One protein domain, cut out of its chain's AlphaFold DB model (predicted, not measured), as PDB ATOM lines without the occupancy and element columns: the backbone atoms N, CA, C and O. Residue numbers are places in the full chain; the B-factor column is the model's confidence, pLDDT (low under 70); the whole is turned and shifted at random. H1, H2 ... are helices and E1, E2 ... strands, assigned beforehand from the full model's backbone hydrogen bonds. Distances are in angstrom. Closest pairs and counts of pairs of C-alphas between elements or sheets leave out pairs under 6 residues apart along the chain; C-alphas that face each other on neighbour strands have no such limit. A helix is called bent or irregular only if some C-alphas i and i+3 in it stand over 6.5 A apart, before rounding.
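What this domain is: This is residues 357 to 512 of the 516 residues of a protein of Betaproteobacteria bacterium (UniProt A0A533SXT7). One strongly twisted sheet of six strands has two helices, H2 and H4, side by side over one of its faces, and no named helix is on the other face. The short helix H1 makes a corner with H2 at one end of the long axis, the four-residue H3 lies at the other end, and after H5 the last residues run back to the edge strand E2. The printed part has 156 residues, with five named helices and six named strands in the order E1 E2 H1 H2 E3 E4 H3 E5 E6 H4 H5, of mixed class. The sheet is branched and antiparallel, and E5 has three neighbours. The whole is compact, with a radius of gyration of the C-alphas of 16.2 A, yet elongated in outline, spanning 54 by 34 by 31 A.

Where its parts are: E1, residues 359 to 366, begins at C-alpha 359 (-34.823, 41.598, 5.197) and is 22.4 A long. E2 is residues 372 to 378, 17.1 A. H1 is residues 387 to 395; H2, residues 399 to 419, is 29.3 A long, with a kink of 33 degrees near residue 413, and is irregular, C-alphas 414 and 417 being 7.0 A apart. E3 is residues 427 to 431, E4 435 to 439 and H3 441 to 444. E5, residues 455 to 467, is 32.0 A long and bends by 69 degrees at residue 464. E6 is residues 470 to 473. H4, residues 478 to 493, is 22.3 A long; H5, residues 498 to 501, ends at (-53.388, 22.840, 3.974).

How they stand to each other: E1 and E2 form a hairpin, with N 363 and O 376 2.8 A apart, within hydrogen-bond range. E5 lies on the other side of E1, N 362 and O 461 at 2.9 A. E4, N 437 to O 458 2.9 A, and E6, N 464 to O 472 2.9 A, lie on the side of E5 away from E1; E5 and E6 are a hairpin. E3 and E4 form another, N 430 to O 436 2.9 A. H2 is on the sheet at a height of 8.7 A, only just over E1 alone, since 2 of its C-alphas also fall on E5, and runs along the strands, at 18 degrees to E1 on the local plane; the closest C-alphas of H2 and E1 are those of Leu 407 and Leu 361, 6.8 A apart, and the closest of H2 and E2 are those of Leu 411 and Val 378, 6.0 A apart. H4, on the same face at a height of 8.2 A, lies over E3 and E4; the C-alphas of Gly 431 and Glu 482 are 5.5 A apart. H2 and H4 only just touch, with 3 pairs of C-alphas within 8 A, the closest Thr 408 and Leu 484 at 6.7 A. H2 touches H5, the C-alphas of Leu 413 and Phe 499 being 5.2 A apart. H1 and H2 touch only at the corner, and only just, with 3 pairs within 8 A, Phe 393 and Thr 399 closest at 4.8 A. H3 is only just not on the sheet, with 4 pairs of C-alphas within 10 A. Every O i to N i+4 pair is within hydrogen-bond range in H1 and H4, and 15 of 17 in H2; H3 and H5 are too short for such a pair.

The domain as a whole: The two C-alphas farthest apart, of Lys 395 and Pro 448, are 54.6 A apart. The printed part has no cut and no long link. Residues 510 to 511 pair antiparallel with residues 374 to 375 of E2. The mean pLDDT of the printed part is 86.8; it is under 70 at residue 444, residues 447 to 453 and residues 502 to 505.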
ATOM      1  N   ARG A 357     -31.649  40.815   0.807       92.62
ATOM      2  CA  ARG A 357     -31.831  39.428   1.256       92.62
ATOM      3  C   ARG A 357     -31.765  39.275   2.768       92.62
ATOM      4  O   ARG A 357     -32.251  38.278   3.284       92.62
ATOM      5  N   ARG A 358     -31.238  40.271   3.484       93.69
ATOM      6  CA  ARG A 358     -31.232  40.324   4.956       93.69
ATOM      7  C   ARG A 358     -32.540  40.832   5.549       93.69
ATOM      8  O   ARG A 358     -32.664  40.920   6.768       93.69
ATOM      9  N   LEU A 359     -33.513  41.192   4.714       95.88
ATOM     10  CA  LEU A 359     -34.823  41.598   5.197       95.88
ATOM     11  C   LEU A 359     -35.561  40.406   5.815       95.88
ATOM     12  O   LEU A 359     -35.502  39.283   5.315       95.88
ATOM     13  N   ARG A 360     -36.266  40.653   6.915       95.94
ATOM     14  CA  ARG A 360     -37.098  39.677   7.625       95.94
ATOM     15  C   ARG A 360     -38.416  40.331   8.015       95.94
ATOM     16  O   ARG A 360     -38.477  41.546   8.218       95.94
ATOM     17  N   LEU A 361     -39.466  39.529   8.176       97.25
ATOM     18  CA  LEU A 361     -40.638  39.960   8.941       97.25
ATOM     19  C   LEU A 361     -40.499  39.422  10.364       97.25
ATOM     20  O   LEU A 361     -40.460  38.211  10.577       97.25
ATOM     21  N   LEU A 362     -40.411  40.330  11.331       96.31
ATOM     22  CA  LEU A 362     -40.381  39.994  12.747       96.31
ATOM     23  C   LEU A 362     -41.804  40.035  13.294       96.31
ATOM     24  O   LEU A 362     -42.421  41.100  13.365       96.31
ATOM     25  N   VAL A 363     -42.312  38.873  13.690       96.94
ATOM     26  CA  VAL A 363     -43.620  38.714  14.318       96.94
ATOM     27  C   VAL A 363     -43.416  38.633  15.826       96.94
ATOM     28  O   VAL A 363     -42.812  37.694  16.334       96.94
ATOM     29  N   THR A 364     -43.932  39.613  16.558       95.62
ATOM     30  CA  THR A 364     -43.962  39.606  18.024       95.62
ATOM     31  C   THR A 364     -45.322  39.113  18.498       95.62
ATOM     32  O   THR A 364     -46.351  39.679  18.121       95.62
ATOM     33  N   GLU A 365     -45.332  38.067  19.319       94.12
ATOM     34  CA  GLU A 365     -46.521  37.579  20.011       94.12
ATOM     35  C   GLU A 365     -46.700  38.321  21.336       94.12
ATOM     36  O   GLU A 365     -45.738  38.544  22.071       94.12
ATOM     37  N   TYR A 366     -47.943  38.662  21.659       90.56
ATOM     38  CA  TYR A 366     -48.317  39.290  22.916       90.56
ATOM     39  C   TYR A 366     -49.212  38.391  23.768       90.56
ATOM     40  O   TYR A 366     -50.213  37.826  23.313       90.56
ATOM     41  N   GLY A 367     -48.892  38.341  25.058       83.25
ATOM     42  CA  GLY A 367     -49.707  37.711  26.090       83.25
ATOM     43  C   GLY A 367     -50.811  38.627  26.619       83.25
ATOM     44  O   GLY A 367     -50.968  39.772  26.197       83.25
ATOM     45  N   ARG A 368     -51.604  38.117  27.568       76.62
ATOM     46  CA  ARG A 368     -52.755  38.832  28.169       76.62
ATOM     47  C   ARG A 368     -52.385  40.155  28.832       76.62
ATOM     48  O   ARG A 368     -53.209  41.047  28.952       76.62
ATOM     49  N   THR A 369     -51.148  40.262  29.296       78.81
ATOM     50  CA  THR A 369     -50.616  41.446  29.974       78.81
ATOM     51  C   THR A 369     -50.163  42.531  28.996       78.81
ATOM     52  O   THR A 369     -49.541  43.498  29.428       78.81
ATOM     53  N   HIS A 370     -50.415  42.359  27.690       80.62
ATOM     54  CA  HIS A 370     -49.871  43.183  26.604       80.62
ATOM     55  C   HIS A 370     -48.337  43.262  26.600       80.62
ATOM     56  O   HIS A 370     -47.754  44.143  25.969       80.62
ATOM     57  N   LYS A 371     -47.677  42.321  27.281       86.81
ATOM     58  CA  LYS A 371     -46.234  42.127  27.204       86.81
ATOM     59  C   LYS A 371     -45.907  41.147  26.076       86.81
ATOM     60  O   LYS A 371     -46.673  40.194  25.888       86.81
ATOM     61  N   PRO A 372     -44.796  41.363  25.354       90.62
ATOM     62  CA  PRO A 372     -44.273  40.371  24.426       90.62
ATOM     63  C   PRO A 372     -44.059  39.028  25.135       90.62
ATOM     64  O   PRO A 372     -43.519  38.994  26.240       90.62
ATOM     65  N   THR A 373     -44.517  37.939  24.527       91.12
ATOM     66  CA  THR A 373     -44.357  36.563  25.035       91.12
ATOM     67  C   THR A 373     -43.463  35.724  24.148       91.12
ATOM     68  O   THR A 373     -42.736  34.871  24.652       91.12
ATOM     69  N   GLY A 374     -43.470  35.997  22.846       92.38
ATOM     70  CA  GLY A 374     -42.635  35.283  21.903       92.38
ATOM     71  C   GLY A 374     -42.282  36.105  20.677       92.38
ATOM     72  O   GLY A 374     -42.887  37.143  20.397       92.38
ATOM     73  N   ARG A 375     -41.295  35.620  19.932       94.44
ATOM     74  CA  ARG A 375     -40.908  36.145  18.625       94.44
ATOM     75  C   ARG A 375     -40.845  35.028  17.592       94.44
ATOM     76  O   ARG A 375     -40.468  33.902  17.899       94.44
ATOM     77  N   LEU A 376     -41.205  35.358  16.363       94.62
ATOM     78  CA  LEU A 376     -41.066  34.496  15.198       94.62
ATOM     79  C   LEU A 376     -40.439  35.320  14.076       94.62
ATOM     80  O   LEU A 376     -40.924  36.399  13.737       94.62
ATOM     81  N   VAL A 377     -39.356  34.800  13.508       94.56
ATOM     82  CA  VAL A 377     -38.635  35.429  12.402       94.56
ATOM     83  C   VAL A 377     -39.041  34.738  11.107       94.56
ATOM     84  O   VAL A 377     -38.930  33.521  10.975       94.56
ATOM     85  N   VAL A 378     -39.525  35.518  10.146       94.94
ATOM     86  CA  VAL A 378     -39.909  35.041   8.815       94.94
ATOM     87  C   VAL A 378     -38.845  35.494   7.827       94.94
ATOM     88  O   VAL A 378     -38.685  36.693   7.580       94.94
ATOM     89  N   ALA A 379     -38.110  34.522   7.290       92.44
ATOM     90  CA  ALA A 379     -36.971  34.759   6.412       92.44
ATOM     91  C   ALA A 379     -37.327  34.742   4.926       92.44
ATOM     92  O   ALA A 379     -36.544  35.238   4.123       92.44
ATOM     93  N   GLY A 380     -38.485  34.196   4.538       91.75
ATOM     94  CA  GLY A 380     -38.931  34.201   3.146       91.75
ATOM     95  C   GLY A 380     -38.032  33.421   2.193       91.75
ATOM     96  O   GLY A 380     -38.103  33.683   1.001       91.75
ATOM     97  N   ASN A 381     -37.162  32.541   2.702       89.44
ATOM     98  CA  ASN A 381     -36.091  31.872   1.951       89.44
ATOM     99  C   ASN A 381     -35.265  32.840   1.084       89.44
ATOM    100  O   ASN A 381     -34.804  32.489   0.002       89.44
ATOM    101  N   LEU A 382     -35.083  34.084   1.538       91.69
ATOM    102  CA  LEU A 382     -34.354  35.092   0.764       91.69
ATOM    103  C   LEU A 382     -32.875  34.739   0.570       91.69
ATOM    104  O   LEU A 382     -32.260  35.214  -0.383       91.69
ATOM    105  N   ASP A 383     -32.323  33.888   1.433       87.00
ATOM    106  CA  ASP A 383     -30.954  33.381   1.316       87.00
ATOM    107  C   ASP A 383     -30.786  32.443   0.100       87.00
ATOM    108  O   ASP A 383     -29.677  32.270  -0.397       87.00
ATOM    109  N   GLU A 384     -31.887  31.888  -0.426       87.81
ATOM    110  CA  GLU A 384     -31.925  31.078  -1.654       87.81
ATOM    111  C   GLU A 384     -32.125  31.935  -2.919       87.81
ATOM    112  O   GLU A 384     -32.185  31.412  -4.032       87.81
ATOM    113  N   MET A 385     -32.267  33.260  -2.782       90.31
ATOM    114  CA  MET A 385     -32.473  34.147  -3.922       90.31
ATOM    115  C   MET A 385     -31.158  34.396  -4.670       90.31
ATOM    116  O   MET A 385     -30.287  35.146  -4.211       90.31
ATOM    117  N   ASP A 386     -31.060  33.809  -5.864       89.25
ATOM    118  CA  ASP A 386     -29.901  33.936  -6.748       89.25
ATOM    119  C   ASP A 386     -29.579  35.394  -7.112       89.25
ATOM    120  O   ASP A 386     -30.465  36.221  -7.370       89.25
ATOM    121  N   ASP A 387     -28.282  35.697  -7.237       90.00
ATOM    122  CA  ASP A 387     -27.793  37.029  -7.611       90.00
ATOM    123  C   ASP A 387     -28.380  37.516  -8.945       90.00
ATOM    124  O   ASP A 387     -28.676  38.701  -9.095       90.00
ATOM    125  N   GLU A 388     -28.599  36.624  -9.914       90.50
ATOM    126  CA  GLU A 388     -29.191  36.983 -11.207       90.50
ATOM    127  C   GLU A 388     -30.617  37.536 -11.063       90.50
ATOM    128  O   GLU A 388     -30.979  38.509 -11.735       90.50
ATOM    129  N   ILE A 389     -31.410  36.963 -10.152       86.88
ATOM    130  CA  ILE A 389     -32.774  37.410  -9.856       86.88
ATOM    131  C   ILE A 389     -32.728  38.805  -9.231       86.88
ATOM    132  O   ILE A 389     -33.430  39.710  -9.695       86.88
ATOM    133  N   VAL A 390     -31.858  39.000  -8.235       88.75
ATOM    134  CA  VAL A 390     -31.671  40.296  -7.565       88.75
ATOM    135  C   VAL A 390     -31.226  41.361  -8.567       88.75
ATOM    136  O   VAL A 390     -31.797  42.449  -8.610       88.75
ATOM    137  N   GLN A 391     -30.250  41.059  -9.426       88.69
ATOM    138  CA  GLN A 391     -29.751  42.010 -10.422       88.69
ATOM    139  C   GLN A 391     -30.799  42.356 -11.482       88.69
ATOM    140  O   GLN A 391     -30.883  43.514 -11.900       88.69
ATOM    141  N   ARG A 392     -31.616  41.387 -11.914       88.62
ATOM    142  CA  ARG A 392     -32.723  41.638 -12.846       88.62
ATOM    143  C   ARG A 392     -33.719  42.631 -12.252       88.62
ATOM    144  O   ARG A 392     -33.966  43.673 -12.854       88.62
ATOM    145  N   PHE A 393     -34.226  42.356 -11.051       86.81
ATOM    146  CA  PHE A 393     -35.214  43.227 -10.413       86.81
ATOM    147  C   PHE A 393     -34.622  44.551  -9.921       86.81
ATOM    148  O   PHE A 393     -35.330  45.549  -9.826       86.81
ATOM    149  N   ARG A 394     -33.308  44.625  -9.687       87.81
ATOM    150  CA  ARG A 394     -32.622  45.899  -9.431       87.81
ATOM    151  C   ARG A 394     -32.623  46.797 -10.665       87.81
ATOM    152  O   ARG A 394     -32.878  47.989 -10.535       87.81
ATOM    153  N   LYS A 395     -32.400  46.240 -11.860       85.88
ATOM    154  CA  LYS A 395     -32.491  46.995 -13.127       85.88
ATOM    155  C   LYS A 395     -33.910  47.486 -13.414       85.88
ATOM    156  O   LYS A 395     -34.078  48.556 -13.986       85.88
ATOM    157  N   GLU A 396     -34.910  46.713 -13.008       84.00
ATOM    158  CA  GLU A 396     -36.329  47.067 -13.133       84.00
ATOM    159  C   GLU A 396     -36.829  47.971 -11.994       84.00
ATOM    160  O   GLU A 396     -37.970  48.424 -12.038       84.00
ATOM    161  N   ASN A 397     -35.976  48.265 -11.001       87.00
ATOM    162  CA  ASN A 397     -36.317  49.013  -9.793       87.00
ATOM    163  C   ASN A 397     -37.523  48.402  -9.054       87.00
ATOM    164  O   ASN A 397     -38.471  49.101  -8.732       87.00
ATOM    165  N   SER A 398     -37.512  47.091  -8.830       88.69
ATOM    166  CA  SER A 398     -38.608  46.316  -8.223       88.69
ATOM    167  C   SER A 398     -38.097  45.228  -7.267       88.69
ATOM    168  O   SER A 398     -38.777  44.239  -6.980       88.69
ATOM    169  N   THR A 399     -36.873  45.394  -6.760       89.69
ATOM    170  CA  THR A 399     -36.203  44.401  -5.910       89.69
ATOM    171  C   THR A 399     -36.955  44.210  -4.600       89.69
ATOM    172  O   THR A 399     -37.226  43.077  -4.198       89.69
ATOM    173  N   HIS A 400     -37.345  45.307  -3.951       90.44
ATOM    174  CA  HIS A 400     -38.056  45.248  -2.679       90.44
ATOM    175  C   HIS A 400     -39.438  44.606  -2.838       90.44
ATOM    176  O   HIS A 400     -39.871  43.831  -1.985       90.44
ATOM    177  N   HIS A 401     -40.120  44.868  -3.956       88.38
ATOM    178  CA  HIS A 401     -41.410  44.250  -4.267       88.38
ATOM    179  C   HIS A 401     -41.345  42.713  -4.325       88.38
ATOM    180  O   HIS A 401     -42.242  42.022  -3.825       88.38
ATOM    181  N   VAL A 402     -40.292  42.167  -4.937       90.81
ATOM    182  CA  VAL A 402     -40.099  40.714  -5.055       90.81
ATOM    183  C   VAL A 402     -39.755  40.106  -3.705       90.81
ATOM    184  O   VAL A 402     -40.395  39.133  -3.305       90.81
ATOM    185  N   VAL A 403     -38.834  40.730  -2.967       93.06
ATOM    186  CA  VAL A 403     -38.473  40.321  -1.604       93.06
ATOM    187  C   VAL A 403     -39.700  40.288  -0.691       93.06
ATOM    188  O   VAL A 403     -39.966  39.279  -0.041       93.06
ATOM    189  N   GLN A 404     -40.524  41.336  -0.708       92.00
ATOM    190  CA  GLN A 404     -41.761  41.360   0.070       92.00
ATOM    191  C   GLN A 404     -42.751  40.274  -0.329       92.00
ATOM    192  O   GLN A 404     -43.471  39.768   0.529       92.00
ATOM    193  N   SER A 405     -42.816  39.911  -1.609       91.81
ATOM    194  CA  SER A 405     -43.714  38.849  -2.064       91.81
ATOM    195  C   SER A 405     -43.289  37.485  -1.505       91.81
ATOM    196  O   SER A 405     -44.147  36.697  -1.106       91.81
ATOM    197  N   TRP A 406     -41.981  37.225  -1.415       94.56
ATOM    198  CA  TRP A 406     -41.427  36.009  -0.807       94.56
ATOM    199  C   TRP A 406     -41.676  35.984   0.705       94.56
ATOM    200  O   TRP A 406     -42.267  35.032   1.214       94.56
ATOM    201  N   LEU A 407     -41.353  37.084   1.396       95.94
ATOM    202  CA  LEU A 407     -41.625  37.255   2.827       95.94
ATOM    203  C   LEU A 407     -43.117  37.101   3.161       95.94
ATOM    204  O   LEU A 407     -43.468  36.451   4.138       95.94
ATOM    205  N   THR A 408     -44.006  37.661   2.338       94.38
ATOM    206  CA  THR A 408     -45.463  37.578   2.537       94.38
ATOM    207  C   THR A 408     -45.969  36.142   2.423       94.38
ATOM    208  O   THR A 408     -46.800  35.725   3.227       94.38
ATOM    209  N   ASN A 409     -45.487  35.369   1.446       92.56
ATOM    210  CA  ASN A 409     -45.895  33.971   1.291       92.56
ATOM    211  C   ASN A 409     -45.430  33.115   2.477       92.56
ATOM    212  O   ASN A 409     -46.227  32.354   3.022       92.56
ATOM    213  N   ASP A 410     -44.176  33.281   2.902       93.38
ATOM    214  CA  ASP A 410     -43.617  32.565   4.055       93.38
ATOM    215  C   ASP A 410     -44.312  32.960   5.367       93.38
ATOM    216  O   ASP A 410     -44.612  32.115   6.211       93.38
ATOM    217  N   LEU A 411     -44.668  34.239   5.515       94.88
ATOM    218  CA  LEU A 411     -45.446  34.725   6.650       94.88
ATOM    219  C   LEU A 411     -46.824  34.062   6.712       94.88
ATOM    220  O   LEU A 411     -47.243  33.644   7.789       94.88
ATOM    221  N   LYS A 412     -47.533  33.960   5.581       92.44
ATOM    222  CA  LYS A 412     -48.855  33.315   5.522       92.44
ATOM    223  C   LYS A 412     -48.779  31.843   5.919       92.44
ATOM    224  O   LYS A 412     -49.561  31.418   6.767       92.44
ATOM    225  N   LEU A 413     -47.804  31.103   5.381       90.12
ATOM    226  CA  LEU A 413     -47.524  29.716   5.780       90.12
ATOM    227  C   LEU A 413     -47.252  29.609   7.285       90.12
ATOM    228  O   LEU A 413     -47.820  28.760   7.966       90.12
ATOM    229  N   SER A 414     -46.420  30.509   7.810       91.12
ATOM    230  CA  SER A 414     -46.007  30.492   9.212       91.12
ATOM    231  C   SER A 414     -47.132  30.883  10.179       91.12
ATOM    232  O   SER A 414     -47.210  30.332  11.273       91.12
ATOM    233  N   LEU A 415     -48.008  31.823   9.802       91.00
ATOM    234  CA  LEU A 415     -49.091  32.324  10.657       91.00
ATOM    235  C   LEU A 415     -50.370  31.489  10.596       91.00
ATOM    236  O   LEU A 415     -51.107  31.477  11.583       91.00
ATOM    237  N   ALA A 416     -50.659  30.807   9.484       90.06
ATOM    238  CA  ALA A 416     -51.911  30.069   9.310       90.06
ATOM    239  C   ALA A 416     -52.229  29.114  10.486       90.06
ATOM    240  O   ALA A 416     -53.339  29.201  11.021       90.06
ATOM    241  N   PRO A 417     -51.288  28.295  11.007       87.56
ATOM    242  CA  PRO A 417     -51.571  27.415  12.143       87.56
ATOM    243  C   PRO A 417     -52.020  28.147  13.415       87.56
ATOM    244  O   PRO A 417     -52.834  27.613  14.165       87.56
ATOM    245  N   PHE A 418     -51.511  29.358  13.650       87.88
ATOM    246  CA  PHE A 418     -51.826  30.177  14.823       87.88
ATOM    247  C   PHE A 418     -53.131  30.958  14.653       87.88
ATOM    248  O   PHE A 418     -53.888  31.149  15.600       87.88
ATOM    249  N   LEU A 419     -53.428  31.399  13.431       89.44
ATOM    250  CA  LEU A 419     -54.688  32.077  13.129       89.44
ATOM    251  C   LEU A 419     -55.881  31.108  13.106       89.44
ATOM    252  O   LEU A 419     -57.017  31.545  13.293       89.44
ATOM    253  N   ALA A 420     -55.636  29.802  12.953       85.94
ATOM    254  CA  ALA A 420     -56.651  28.753  13.056       85.94
ATOM    255  C   ALA A 420     -57.198  28.548  14.485       85.94
ATOM    256  O   ALA A 420     -58.234  27.904  14.647       85.94
ATOM    257  N   GLU A 421     -56.542  29.091  15.520       83.56
ATOM    258  CA  GLU A 421     -56.984  28.972  16.922       83.56
ATOM    259  C   GLU A 421     -58.356  29.610  17.176       83.56
ATOM    260  O   GLU A 421     -59.090  29.184  18.071       83.56
ATOM    261  N   TYR A 422     -58.722  30.618  16.379       84.00
ATOM    262  CA  TYR A 422     -59.994  31.320  16.487       84.00
ATOM    263  C   TYR A 422     -60.696  31.412  15.127       84.00
ATOM    264  O   TYR A 422     -60.041  31.585  14.097       84.00
ATOM    265  N   PRO A 423     -62.043  31.387  15.090       85.25
ATOM    266  CA  PRO A 423     -62.788  31.640  13.862       85.25
ATOM    267  C   PRO A 423     -62.466  33.018  13.272       85.25
ATOM    268  O   PRO A 423     -62.343  33.986  14.023       85.25
ATOM    269  N   ARG A 424     -62.479  33.135  11.936       85.38
ATOM    270  CA  ARG A 424     -62.239  34.374  11.166       85.38
ATOM    271  C   ARG A 424     -62.784  35.650  11.812       85.38
ATOM    272  O   ARG A 424     -62.068  36.636  11.956       85.38
ATOM    273  N   LYS A 425     -64.060  35.626  12.196       86.00
ATOM    274  CA  LYS A 425     -64.792  36.770  12.767       86.00
ATOM    275  C   LYS A 425     -64.191  37.328  14.065       86.00
ATOM    276  O   LYS A 425     -64.533  38.436  14.461       86.00
ATOM    277  N   CYS A 426     -63.318  36.570  14.727       88.00
ATOM    278  CA  CYS A 426     -62.606  37.018  15.917       88.00
ATOM    279  C   CYS A 426     -61.380  37.867  15.570       88.00
ATOM    280  O   CYS A 426     -60.920  38.596  16.434       88.00
ATOM    281  N   TRP A 427     -60.856  37.809  14.345       90.75
ATOM    282  CA  TRP A 427     -59.639  38.522  13.961       90.75
ATOM    283  C   TRP A 427     -59.942  39.898  13.366       90.75
ATOM    284  O   TRP A 427     -60.735  40.028  12.432       90.75
ATOM    285  N   ARG A 428     -59.247  40.920  13.868       91.62
ATOM    286  CA  ARG A 428     -59.142  42.257  13.278       91.62
ATOM    287  C   ARG A 428     -57.693  42.494  12.870       91.62
ATOM    288  O   ARG A 428     -56.791  42.181  13.640       91.62
ATOM    289  N   ILE A 429     -57.485  43.047  11.681       93.19
ATOM    290  CA  ILE A 429     -56.156  43.383  11.173       93.19
ATOM    291  C   ILE A 429     -56.118  44.886  10.913       93.19
ATOM    292  O   ILE A 429     -57.063  45.433  10.348       93.19
ATOM    293  N   ASP A 430     -55.058  45.542  11.369       91.44
ATOM    294  CA  ASP A 430     -54.800  46.968  11.157       91.44
ATOM    295  C   ASP A 430     -53.396  47.157  10.568       91.44
ATOM    296  O   ASP A 430     -52.468  46.415  10.899       91.44
ATOM    297  N   GLY A 431     -53.250  48.131   9.676       85.56
ATOM    298  CA  GLY A 431     -52.042  48.427   8.916       85.56
ATOM    299  C   GLY A 431     -51.691  49.908   9.010       85.56
ATOM    300  O   GLY A 431     -52.087  50.701   8.159       85.56
ATOM    301  N   ALA A 432     -50.917  50.289  10.028       79.31
ATOM    302  CA  ALA A 432     -50.484  51.673  10.241       79.31
ATOM    303  C   ALA A 432     -49.028  51.719  10.730       79.31
ATOM    304  O   ALA A 432     -48.752  51.623  11.926       79.31
ATOM    305  N   GLY A 433     -48.074  51.822   9.796       81.94
ATOM    306  CA  GLY A 433     -46.625  51.752  10.066       81.94
ATOM    307  C   GLY A 433     -46.097  50.348  10.410       81.94
ATOM    308  O   GLY A 433     -44.907  50.090  10.290       81.94
ATOM    309  N   GLN A 434     -46.993  49.437  10.777       91.19
ATOM    310  CA  GLN A 434     -46.777  48.021  11.067       91.19
ATOM    311  C   GLN A 434     -48.103  47.276  10.849       91.19
ATOM    312  O   GLN A 434     -49.152  47.923  10.774       91.19
ATOM    313  N   VAL A 435     -48.079  45.941  10.795       95.62
ATOM    314  CA  VAL A 435     -49.320  45.144  10.785       95.62
ATOM    315  C   VAL A 435     -49.625  44.655  12.198       95.62
ATOM    316  O   VAL A 435     -48.796  44.003  12.832       95.62
ATOM    317  N   LEU A 436     -50.825  44.954  12.684       94.38
ATOM    318  CA  LEU A 436     -51.353  44.477  13.957       94.38
ATOM    319  C   LEU A 436     -52.460  43.461  13.700       94.38
ATOM    320  O   LEU A 436     -53.389  43.736  12.946       94.38
ATOM    321  N   ILE A 437     -52.375  42.305  14.353       94.06
ATOM    322  CA  ILE A 437     -53.426  41.286  14.348       94.06
ATOM    323  C   ILE A 437     -53.980  41.178  15.762       94.06
ATOM    324  O   ILE A 437     -53.263  40.878  16.722       94.06
ATOM    325  N   GLU A 438     -55.272  41.434  15.891       91.81
ATOM    326  CA  GLU A 438     -55.950  41.596  17.166       91.81
ATOM    327  C   GLU A 438     -57.179  40.697  17.264       91.81
ATOM    328  O   GLU A 438     -57.847  40.411  16.269       91.81
ATOM    329  N   LEU A 439     -57.509  40.290  18.489       88.12
ATOM    330  CA  LEU A 439     -58.739  39.565  18.785       88.12
ATOM    331  C   LEU A 439     -59.858  40.536  19.174       88.12
ATOM    332  O   LEU A 439     -59.747  41.289  20.145       88.12
ATOM    333  N   ASN A 440     -60.953  40.492  18.415       82.81
ATOM    334  CA  ASN A 440     -62.185  41.222  18.666       82.81
ATOM    335  C   ASN A 440     -62.879  40.669  19.916       82.81
ATOM    336  O   ASN A 440     -63.355  39.532  19.939       82.81
ATOM    337  N   GLU A 441     -62.984  41.517  20.935       75.25
ATOM    338  CA  GLU A 441     -63.545  41.195  22.247       75.25
ATOM    339  C   GLU A 441     -64.973  40.626  22.182       75.25
ATOM    340  O   GLU A 441     -65.290  39.668  22.889       75.25
ATOM    341  N   LEU A 442     -65.837  41.176  21.320       75.50
ATOM    342  CA  LEU A 442     -67.247  40.777  21.241       75.50
ATOM    343  C   LEU A 442     -67.430  39.387  20.629       75.50
ATOM    344  O   LEU A 442     -68.319  38.645  21.048       75.50
ATOM    345  N   GLU A 443     -66.614  39.032  19.637       78.56
ATOM    346  CA  GLU A 443     -66.697  37.730  18.968       78.56
ATOM    347  C   GLU A 443     -65.906  36.644  19.706       78.56
ATOM    348  O   GLU A 443     -66.371  35.502  19.778       78.56
ATOM    349  N   ALA A 444     -64.777  37.003  20.327       69.62
ATOM    350  CA  ALA A 444     -63.968  36.089  21.130       69.62
ATOM    351  C   ALA A 444     -64.711  35.618  22.394       69.62
ATOM    352  O   ALA A 444     -64.690  34.431  22.709       69.62
ATOM    353  N   ARG A 445     -65.457  36.507  23.072       71.62
ATOM    354  CA  ARG A 445     -66.250  36.171  24.277       71.62
ATOM    355  C   ARG A 445     -67.377  35.163  24.047       71.62
ATOM    356  O   ARG A 445     -67.883  34.592  25.006       71.62
ATOM    357  N   LYS A 446     -67.797  34.960  22.796       73.12
ATOM    358  CA  LYS A 446     -68.848  33.997  22.431       73.12
ATOM    359  C   LYS A 446     -68.309  32.569  22.285       73.12
ATOM    360  O   LYS A 446     -69.098  31.665  22.024       73.12
ATOM    361  N   GLN A 447     -66.992  32.364  22.394       69.62
ATOM    362  CA  GLN A 447     -66.371  31.057  22.201       69.62
ATOM    363  C   GLN A 447     -66.346  30.248  23.514       69.62
ATOM    364  O   GLN A 447     -65.903  30.768  24.536       69.62
ATOM    365  N   PRO A 448     -66.802  28.982  23.507       56.78
ATOM    366  CA  PRO A 448     -67.092  28.231  24.733       56.78
ATOM    367  C   PRO A 448     -65.878  27.680  25.506       56.78
ATOM    368  O   PRO A 448     -66.080  27.145  26.592       56.78
ATOM    369  N   PHE A 449     -64.644  27.780  24.992       53.50
ATOM    370  CA  PHE A 449     -63.510  26.997  25.526       53.50
ATOM    371  C   PHE A 449     -62.163  27.711  25.663       53.50
ATOM    372  O   PHE A 449     -61.163  27.044  25.913       53.50
ATOM    373  N   LEU A 450     -62.091  29.036  25.541       53.44
ATOM    374  CA  LEU A 450     -60.805  29.719  25.668       53.44
ATOM    375  C   LEU A 450     -60.783  30.647  26.864       53.44
ATOM    376  O   LEU A 450     -61.721  31.388  27.145       53.44
ATOM    377  N   ASP A 451     -59.646  30.600  27.537       55.91
ATOM    378  CA  ASP A 451     -59.143  31.629  28.413       55.91
ATOM    379  C   ASP A 451     -59.205  32.967  27.625       55.91
ATOM    380  O   ASP A 451     -58.261  33.336  26.934       55.91
ATOM    381  N   CYS A 452     -60.323  33.704  27.709       55.78
ATOM    382  CA  CYS A 452     -60.656  34.826  26.818       55.78
ATOM    383  C   CYS A 452     -59.522  35.855  26.709       55.78
ATOM    384  O   CYS A 452     -59.259  36.615  27.641       55.78
ATOM    385  N   TYR A 453     -58.860  35.871  25.558       65.00
ATOM    386  CA  TYR A 453     -57.892  36.878  25.160       65.00
ATOM    387  C   TYR A 453     -58.582  37.891  24.242       65.00
ATOM    388  O   TYR A 453     -59.351  37.504  23.363       65.00
ATOM    389  N   PHE A 454     -58.303  39.179  24.420       74.19
ATOM    390  CA  PHE A 454     -58.774  40.247  23.537       74.19
ATOM    391  C   PHE A 454     -57.690  41.321  23.388       74.19
ATOM    392  O   PHE A 454     -56.889  41.533  24.297       74.19
ATOM    393  N   GLY A 455     -57.659  41.989  22.231       84.00
ATOM    394  CA  GLY A 455     -56.637  42.987  21.890       84.00
ATOM    395  C   GLY A 455     -55.493  42.444  21.023       84.00
ATOM    396  O   GLY A 455     -55.632  41.403  20.382       84.00
ATOM    397  N   ARG A 456     -54.381  43.189  20.958       89.81
ATOM    398  CA  ARG A 456     -53.213  42.909  20.101       89.81
ATOM    399  C   ARG A 456     -52.563  41.576  20.426       89.81
ATOM    400  O   ARG A 456     -51.857  41.527  21.419       89.81
ATOM    401  N   LYS A 457     -52.700  40.583  19.543       91.56
ATOM    402  CA  LYS A 457     -52.087  39.252  19.671       91.56
ATOM    403  C   LYS A 457     -50.761  39.139  18.921       91.56
ATOM    404  O   LYS A 457     -49.807  38.607  19.481       91.56
ATOM    405  N   TYR A 458     -50.689  39.670  17.700       94.81
ATOM    406  CA  TYR A 458     -49.461  39.688  16.903       94.81
ATOM    407  C   TYR A 458     -49.161  41.093  16.383       94.81
ATOM    408  O   TYR A 458     -50.068  41.834  16.000       94.81
ATOM    409  N   GLN A 459     -47.880  41.446  16.345       95.56
ATOM    410  CA  GLN A 459     -47.366  42.640  15.680       95.56
ATOM    411  C   GLN A 459     -46.284  42.223  14.696       95.56
ATOM    412  O   GLN A 459     -45.379  41.480  15.063       95.56
ATOM    413  N   ILE A 460     -46.369  42.709  13.466       97.75
ATOM    414  CA  ILE A 460     -45.449  42.362  12.387       97.75
ATOM    415  C   ILE A 460     -44.721  43.628  11.965       97.75
ATOM    416  O   ILE A 460     -45.363  44.617  11.604       97.75
ATOM    417  N   ASN A 461     -43.392  43.569  11.981       96.44
ATOM    418  CA  ASN A 461     -42.509  44.640  11.530       96.44
ATOM    419  C   ASN A 461     -41.578  44.124  10.431       96.44
ATOM    420  O   ASN A 461     -41.122  42.981  10.493       96.44
ATOM    421  N   LEU A 462     -41.260  44.976   9.458       96.69
ATOM    422  CA  LEU A 462     -40.170  44.730   8.519       96.69
ATOM    423  C   LEU A 462     -38.853  45.179   9.158       96.69
ATOM    424  O   LEU A 462     -38.743  46.308   9.643       96.69
ATOM    425  N   VAL A 463     -37.871  44.286   9.169       96.38
ATOM    426  CA  VAL A 463     -36.566  44.513   9.794       96.38
ATOM    427  C   VAL A 463     -35.438  44.027   8.888       96.38
ATOM    428  O   VAL A 463     -35.658  43.197   8.008       96.38
ATOM    429  N   GLU A 464     -34.228  44.524   9.118       95.69
ATOM    430  CA  GLU A 464     -32.988  43.994   8.549       95.69
ATOM    431  C   GLU A 464     -32.220  43.222   9.624       95.69
ATOM    432  O   GLU A 464     -32.071  43.687  10.755       95.69
ATOM    433  N   GLU A 465     -31.746  42.031   9.270       94.31
ATOM    434  CA  GLU A 465     -30.879  41.207  10.107       94.31
ATOM    435  C   GLU A 465     -29.425  41.704  10.020       94.31
ATOM    436  O   GLU A 465     -28.792  41.648   8.961       94.31
ATOM    437  N   ILE A 466     -28.878  42.186  11.141       89.69
ATOM    438  CA  ILE A 466     -27.499  42.714  11.210       89.69
ATOM    439  C   ILE A 466     -26.490  41.614  11.583       89.69
ATOM    440  O   ILE A 466     -25.314  41.690  11.220       89.69
ATOM    441  N   GLY A 467     -26.960  40.553  12.243       83.25
ATOM    442  CA  GLY A 467     -26.180  39.383  12.642       83.25
ATOM    443  C   GLY A 467     -26.556  38.904  14.042       83.25
ATOM    444  O   GLY A 467     -27.074  39.669  14.847       83.25
ATOM    445  N   GLY A 468     -26.319  37.623  14.341       76.81
ATOM    446  CA  GLY A 468     -26.525  37.074  15.688       76.81
ATOM    447  C   GLY A 468     -27.954  37.224  16.226       76.81
ATOM    448  O   GLY A 468     -28.115  37.466  17.417       76.81
ATOM    449  N   ASN A 469     -28.974  37.106  15.362       81.88
ATOM    450  CA  ASN A 469     -30.391  37.301  15.710       81.88
ATOM    451  C   ASN A 469     -30.739  38.734  16.181       81.88
ATOM    452  O   ASN A 469     -31.729  38.939  16.885       81.88
ATOM    453  N   GLN A 470     -29.920  39.724  15.806       90.00
ATOM    454  CA  GLN A 470     -30.193  41.145  16.015       90.00
ATOM    455  C   GLN A 470     -30.858  41.754  14.783       90.00
ATOM    456  O   GLN A 470     -30.405  41.568  13.647       90.00
ATOM    457  N   PHE A 471     -31.912  42.528  15.031       93.00
ATOM    458  CA  PHE A 471     -32.759  43.109  14.000       93.00
ATOM    459  C   PHE A 471     -32.894  44.610  14.186       93.00
ATOM    460  O   PHE A 471     -33.143  45.085  15.294       93.00
ATOM    461  N   THR A 472     -32.817  45.353  13.088       94.12
ATOM    462  CA  THR A 472     -33.113  46.788  13.086       94.12
ATOM    463  C   THR A 472     -34.320  47.104  12.222       94.12
ATOM    464  O   THR A 472     -34.422  46.573  11.113       94.12
ATOM    465  N   PRO A 473     -35.224  47.988  12.676       94.12
ATOM    466  CA  PRO A 473     -36.313  48.480  11.845       94.12
ATOM    467  C   PRO A 473     -35.790  49.137  10.567       94.12
ATOM    468  O   PRO A 473     -34.814  49.888  10.597       94.12
ATOM    469  N   VAL A 474     -36.484  48.897   9.460       95.69
ATOM    470  CA  VAL A 474     -36.180  49.503   8.158       95.69
ATOM    471  C   VAL A 474     -37.413  50.203   7.581       95.69
ATOM    472  O   VAL A 474     -38.530  49.956   8.046       95.69
ATOM    473  N   PRO A 475     -37.246  51.083   6.575       94.50
ATOM    474  CA  PRO A 475     -38.359  51.672   5.846       94.50
ATOM    475  C   PRO A 475     -39.346  50.618   5.343       94.50
ATOM    476  O   PRO A 475     -38.970  49.649   4.683       94.50
ATOM    477  N   TRP A 476     -40.629  50.833   5.621       93.12
ATOM    478  CA  TRP A 476     -41.708  49.992   5.129       93.12
ATOM    479  C   TRP A 476     -42.874  50.871   4.702       93.12
ATOM    480  O   TRP A 476     -43.564  51.481   5.522       93.12
ATOM    481  N   ARG A 477     -43.093  50.948   3.387       91.12
ATOM    482  CA  ARG A 477     -44.137  51.806   2.832       91.12
ATOM    483  C   ARG A 477     -45.501  51.417   3.383       91.12
ATOM    484  O   ARG A 477     -45.876  50.246   3.327       91.12
ATOM    485  N   ASN A 478     -46.300  52.414   3.762       90.06
ATOM    486  CA  ASN A 478     -47.678  52.202   4.219       90.06
ATOM    487  C   ASN A 478     -48.496  51.363   3.226       90.06
ATOM    488  O   ASN A 478     -49.278  50.512   3.621       90.06
ATOM    489  N   LYS A 479     -48.253  51.522   1.925       87.38
ATOM    490  CA  LYS A 479     -48.949  50.762   0.879       87.38
ATOM    491  C   LYS A 479     -48.554  49.296   0.812       87.38
ATOM    492  O   LYS A 479     -49.386  48.452   0.486       87.38
ATOM    493  N   ASP A 480     -47.297  48.994   1.111       90.38
ATOM    494  CA  ASP A 480     -46.843  47.612   1.194       90.38
ATOM    495  C   ASP A 480     -47.407  46.941   2.462       90.38
ATOM    496  O   ASP A 480     -47.794  45.774   2.417       90.38
ATOM    497  N   ILE A 481     -47.540  47.696   3.561       92.94
ATOM    498  CA  ILE A 481     -48.223  47.271   4.796       92.94
ATOM    499  C   ILE A 481     -49.706  46.991   4.524       92.94
ATOM    500  O   ILE A 481     -50.193  45.904   4.827       92.94
ATOM    501  N   GLU A 482     -50.421  47.930   3.895       91.62
ATOM    502  CA  GLU A 482     -51.828  47.772   3.499       91.62
ATOM    503  C   GLU A 482     -52.033  46.569   2.570       91.62
ATOM    504  O   GLU A 482     -53.061  45.888   2.626       91.62
ATOM    505  N   ARG A 483     -51.066  46.301   1.684       90.25
ATOM    506  CA  ARG A 483     -51.099  45.117   0.826       90.25
ATOM    507  C   ARG A 483     -50.986  43.850   1.658       90.25
ATOM    508  O   ARG A 483     -51.823  42.974   1.477       90.25
ATOM    509  N   LEU A 484     -50.006  43.770   2.560       93.81
ATOM    510  CA  LEU A 484     -49.845  42.613   3.436       93.81
ATOM    511  C   LEU A 484     -51.096  42.387   4.295       93.81
ATOM    512  O   LEU A 484     -51.562  41.255   4.400       93.81
ATOM    513  N   GLN A 485     -51.681  43.455   4.843       94.75
ATOM    514  CA  GLN A 485     -52.960  43.395   5.553       94.75
ATOM    515  C   GLN A 485     -54.036  42.718   4.694       94.75
ATOM    516  O   GLN A 485     -54.594  41.703   5.109       94.75
ATOM    517  N   LYS A 486     -54.287  43.229   3.480       93.00
ATOM    518  CA  LYS A 486     -55.288  42.661   2.554       93.00
ATOM    519  C   LYS A 486     -54.979  41.215   2.189       93.00
ATOM    520  O   LYS A 486     -55.880  40.405   1.998       93.00
ATOM    521  N   ASP A 487     -53.699  40.893   2.077       92.62
ATOM    522  CA  ASP A 487     -53.213  39.562   1.766       92.62
ATOM    523  C   ASP A 487     -53.515  38.557   2.891       92.62
ATOM    524  O   ASP A 487     -53.909  37.423   2.599       92.62
ATOM    525  N   ILE A 488     -53.365  38.959   4.155       92.94
ATOM    526  CA  ILE A 488     -53.725  38.141   5.323       92.94
ATOM    527  C   ILE A 488     -55.249  38.064   5.470       92.94
ATOM    528  O   ILE A 488     -55.772  36.977   5.690       92.94
ATOM    529  N   GLU A 489     -55.970  39.177   5.299       92.38
ATOM    530  CA  GLU A 489     -57.442  39.207   5.316       92.38
ATOM    531  C   GLU A 489     -58.031  38.250   4.277       92.38
ATOM    532  O   GLU A 489     -58.907  37.454   4.606       92.38
ATOM    533  N   LYS A 490     -57.491  38.253   3.054       91.81
ATOM    534  CA  LYS A 490     -57.921  37.345   1.988       91.81
ATOM    535  C   LYS A 490     -57.696  35.875   2.347       91.81
ATOM    536  O   LYS A 490     -58.592  35.071   2.126       91.81
ATOM    537  N   MET A 491     -56.530  35.534   2.898       91.12
ATOM    538  CA  MET A 491     -56.239  34.166   3.357       91.12
ATOM    539  C   MET A 491     -57.232  33.731   4.441       91.12
ATOM    540  O   MET A 491     -57.731  32.614   4.435       91.12
ATOM    541  N   LEU A 492     -57.539  34.642   5.359       89.38
ATOM    542  CA  LEU A 492     -58.504  34.472   6.436       89.38
ATOM    543  C   LEU A 492     -59.958  34.307   5.947       89.38
ATOM    544  O   LEU A 492     -60.744  33.627   6.610       89.38
ATOM    545  N   ASP A 493     -60.314  34.915   4.816       88.19
ATOM    546  CA  ASP A 493     -61.648  34.834   4.210       88.19
ATOM    547  C   ASP A 493     -61.831  33.616   3.284       88.19
ATOM    548  O   ASP A 493     -62.968  33.194   3.059       88.19
ATOM    549  N   ASP A 494     -60.745  33.037   2.763       87.44
ATOM    550  CA  ASP A 494     -60.775  31.869   1.878       87.44
ATOM    551  C   ASP A 494     -60.403  30.576   2.635       87.44
ATOM    552  O   ASP A 494     -59.220  30.288   2.833       87.44
ATOM    553  N   PRO A 495     -61.384  29.746   3.040       78.50
ATOM    554  CA  PRO A 495     -61.116  28.491   3.744       78.50
ATOM    555  C   PRO A 495     -60.411  27.441   2.873       78.50
ATOM    556  O   PRO A 495     -59.936  26.443   3.407       78.50
ATOM    557  N   ASN A 496     -60.349  27.640   1.550       81.12
ATOM    558  CA  ASN A 496     -59.612  26.782   0.624       81.12
ATOM    559  C   ASN A 496     -58.248  27.374   0.240       81.12
ATOM    560  O   ASN A 496     -57.597  26.844  -0.665       81.12
ATOM    561  N   ASP A 497     -57.811  28.468   0.880       83.44
ATOM    562  CA  ASP A 497     -56.484  29.015   0.617       83.44
ATOM    563  C   ASP A 497     -55.427  27.935   0.901       83.44
ATOM    564  O   ASP A 497     -55.439  27.263   1.936       83.44
ATOM    565  N   ARG A 498     -54.494  27.764  -0.041       82.00
ATOM    566  CA  ARG A 498     -53.421  26.764   0.018       82.00
ATOM    567  C   ARG A 498     -52.609  26.833   1.314       82.00
ATOM    568  O   ARG A 498     -52.031  25.830   1.718       82.00
ATOM    569  N   PHE A 499     -52.560  28.000   1.957       81.50
ATOM    570  CA  PHE A 499     -51.822  28.206   3.202       81.50
ATOM    571  C   PHE A 499     -52.447  27.481   4.409       81.50
ATOM    572  O   PHE A 499     -51.742  27.230   5.383       81.50
ATOM    573  N   TRP A 500     -53.724  27.079   4.342       79.81
ATOM    574  CA  TRP A 500     -54.388  26.293   5.394       79.81
ATOM    575  C   TRP A 500     -54.055  24.797   5.366       79.81
ATOM    576  O   TRP A 500     -54.278  24.110   6.361       79.81
ATOM    577  N   VAL A 501     -53.541  24.285   4.243       72.50
ATOM    578  CA  VAL A 501     -53.388  22.840   3.974       72.50
ATOM    579  C   VAL A 501     -51.915  22.463   3.758       72.50
ATOM    580  O   VAL A 501     -51.596  21.565   2.988       72.50
ATOM    581  N   THR A 502     -50.989  23.179   4.397       69.06
ATOM    582  CA  THR A 502     -49.556  22.878   4.271       69.06
ATOM    583  C   THR A 502     -49.137  21.703   5.162       69.06
ATOM    584  O   THR A 502     -49.511  21.641   6.334       69.06
ATOM    585  N   ASP A 503     -48.330  20.797   4.601       65.69
ATOM    586  CA  ASP A 503     -47.670  19.693   5.316       65.69
ATOM    587  C   ASP A 503     -46.333  20.126   5.955       65.69
ATOM    588  O   ASP A 503     -45.632  19.316   6.568       65.69
ATOM    589  N   GLU A 504     -45.945  21.400   5.810       68.38
ATOM    590  CA  GLU A 504     -44.728  21.923   6.429       68.38
ATOM    591  C   GLU A 504     -44.831  21.919   7.967       68.38
ATOM    592  O   GLU A 504     -45.882  22.243   8.535       68.38
ATOM    593  N   PRO A 505     -43.745  21.567   8.684       65.56
ATOM    594  CA  PRO A 505     -43.749  21.549  10.138       65.56
ATOM    595  C   PRO A 505     -44.044  22.945  10.700       65.56
ATOM    596  O   PRO A 505     -43.462  23.945  10.279       65.56
ATOM    597  N   ARG A 506     -44.938  23.003  11.696       70.00
ATOM    598  CA  ARG A 506     -45.307  24.258  12.367       70.00
ATOM    599  C   ARG A 506     -44.069  24.909  12.974       70.00
ATOM    600  O   ARG A 506     -43.452  24.340  13.874       70.00
ATOM    601  N   ARG A 507     -43.745  26.122  12.526       81.81
ATOM    602  CA  ARG A 507     -42.768  26.975  13.211       81.81
ATOM    603  C   ARG A 507     -43.325  27.369  14.576       81.81
ATOM    604  O   ARG A 507     -44.529  27.561  14.717       81.81
ATOM    605  N   THR A 508     -42.460  27.479  15.573       83.88
ATOM    606  CA  THR A 508     -42.830  27.864  16.940       83.88
ATOM    607  C   THR A 508     -42.283  29.243  17.266       83.88
ATOM    608  O   THR A 508     -41.208  29.602  16.793       83.88
ATOM    609  N   PHE A 509     -42.994  29.997  18.101       87.62
ATOM    610  CA  PHE A 509     -42.454  31.226  18.671       87.62
ATOM    611  C   PHE A 509     -41.327  30.887  19.651       87.62
ATOM    612  O   PHE A 509     -41.501  30.061  20.549       87.62
ATOM    613  N   GLU A 510     -40.178  31.534  19.483       89.25
ATOM    614  CA  GLU A 510     -39.137  31.556  20.508       89.25
ATOM    615  C   GLU A 510     -39.604  32.434  21.674       89.25
ATOM    616  O   GLU A 510     -40.260  33.451  21.422       89.25
ATOM    617  N   PRO A 511     -39.271  32.104  22.935       86.88
ATOM    618  CA  PRO A 511     -39.533  32.988  24.064       86.88
ATOM    619  C   PRO A 511     -38.963  34.385  23.816       86.88
ATOM    620  O   PRO A 511     -37.853  34.536  23.306       86.88
ATOM    621  N   TYR A 512     -39.725  35.415  24.179       79.00
ATOM    622  CA  TYR A 512     -39.228  36.783  24.094       79.00
ATOM    623  C   TYR A 512     -38.229  37.017  25.232       79.00
ATOM    624  O   TYR A 512     -38.624  37.263  26.373       79.00
TER     625      TYR A 512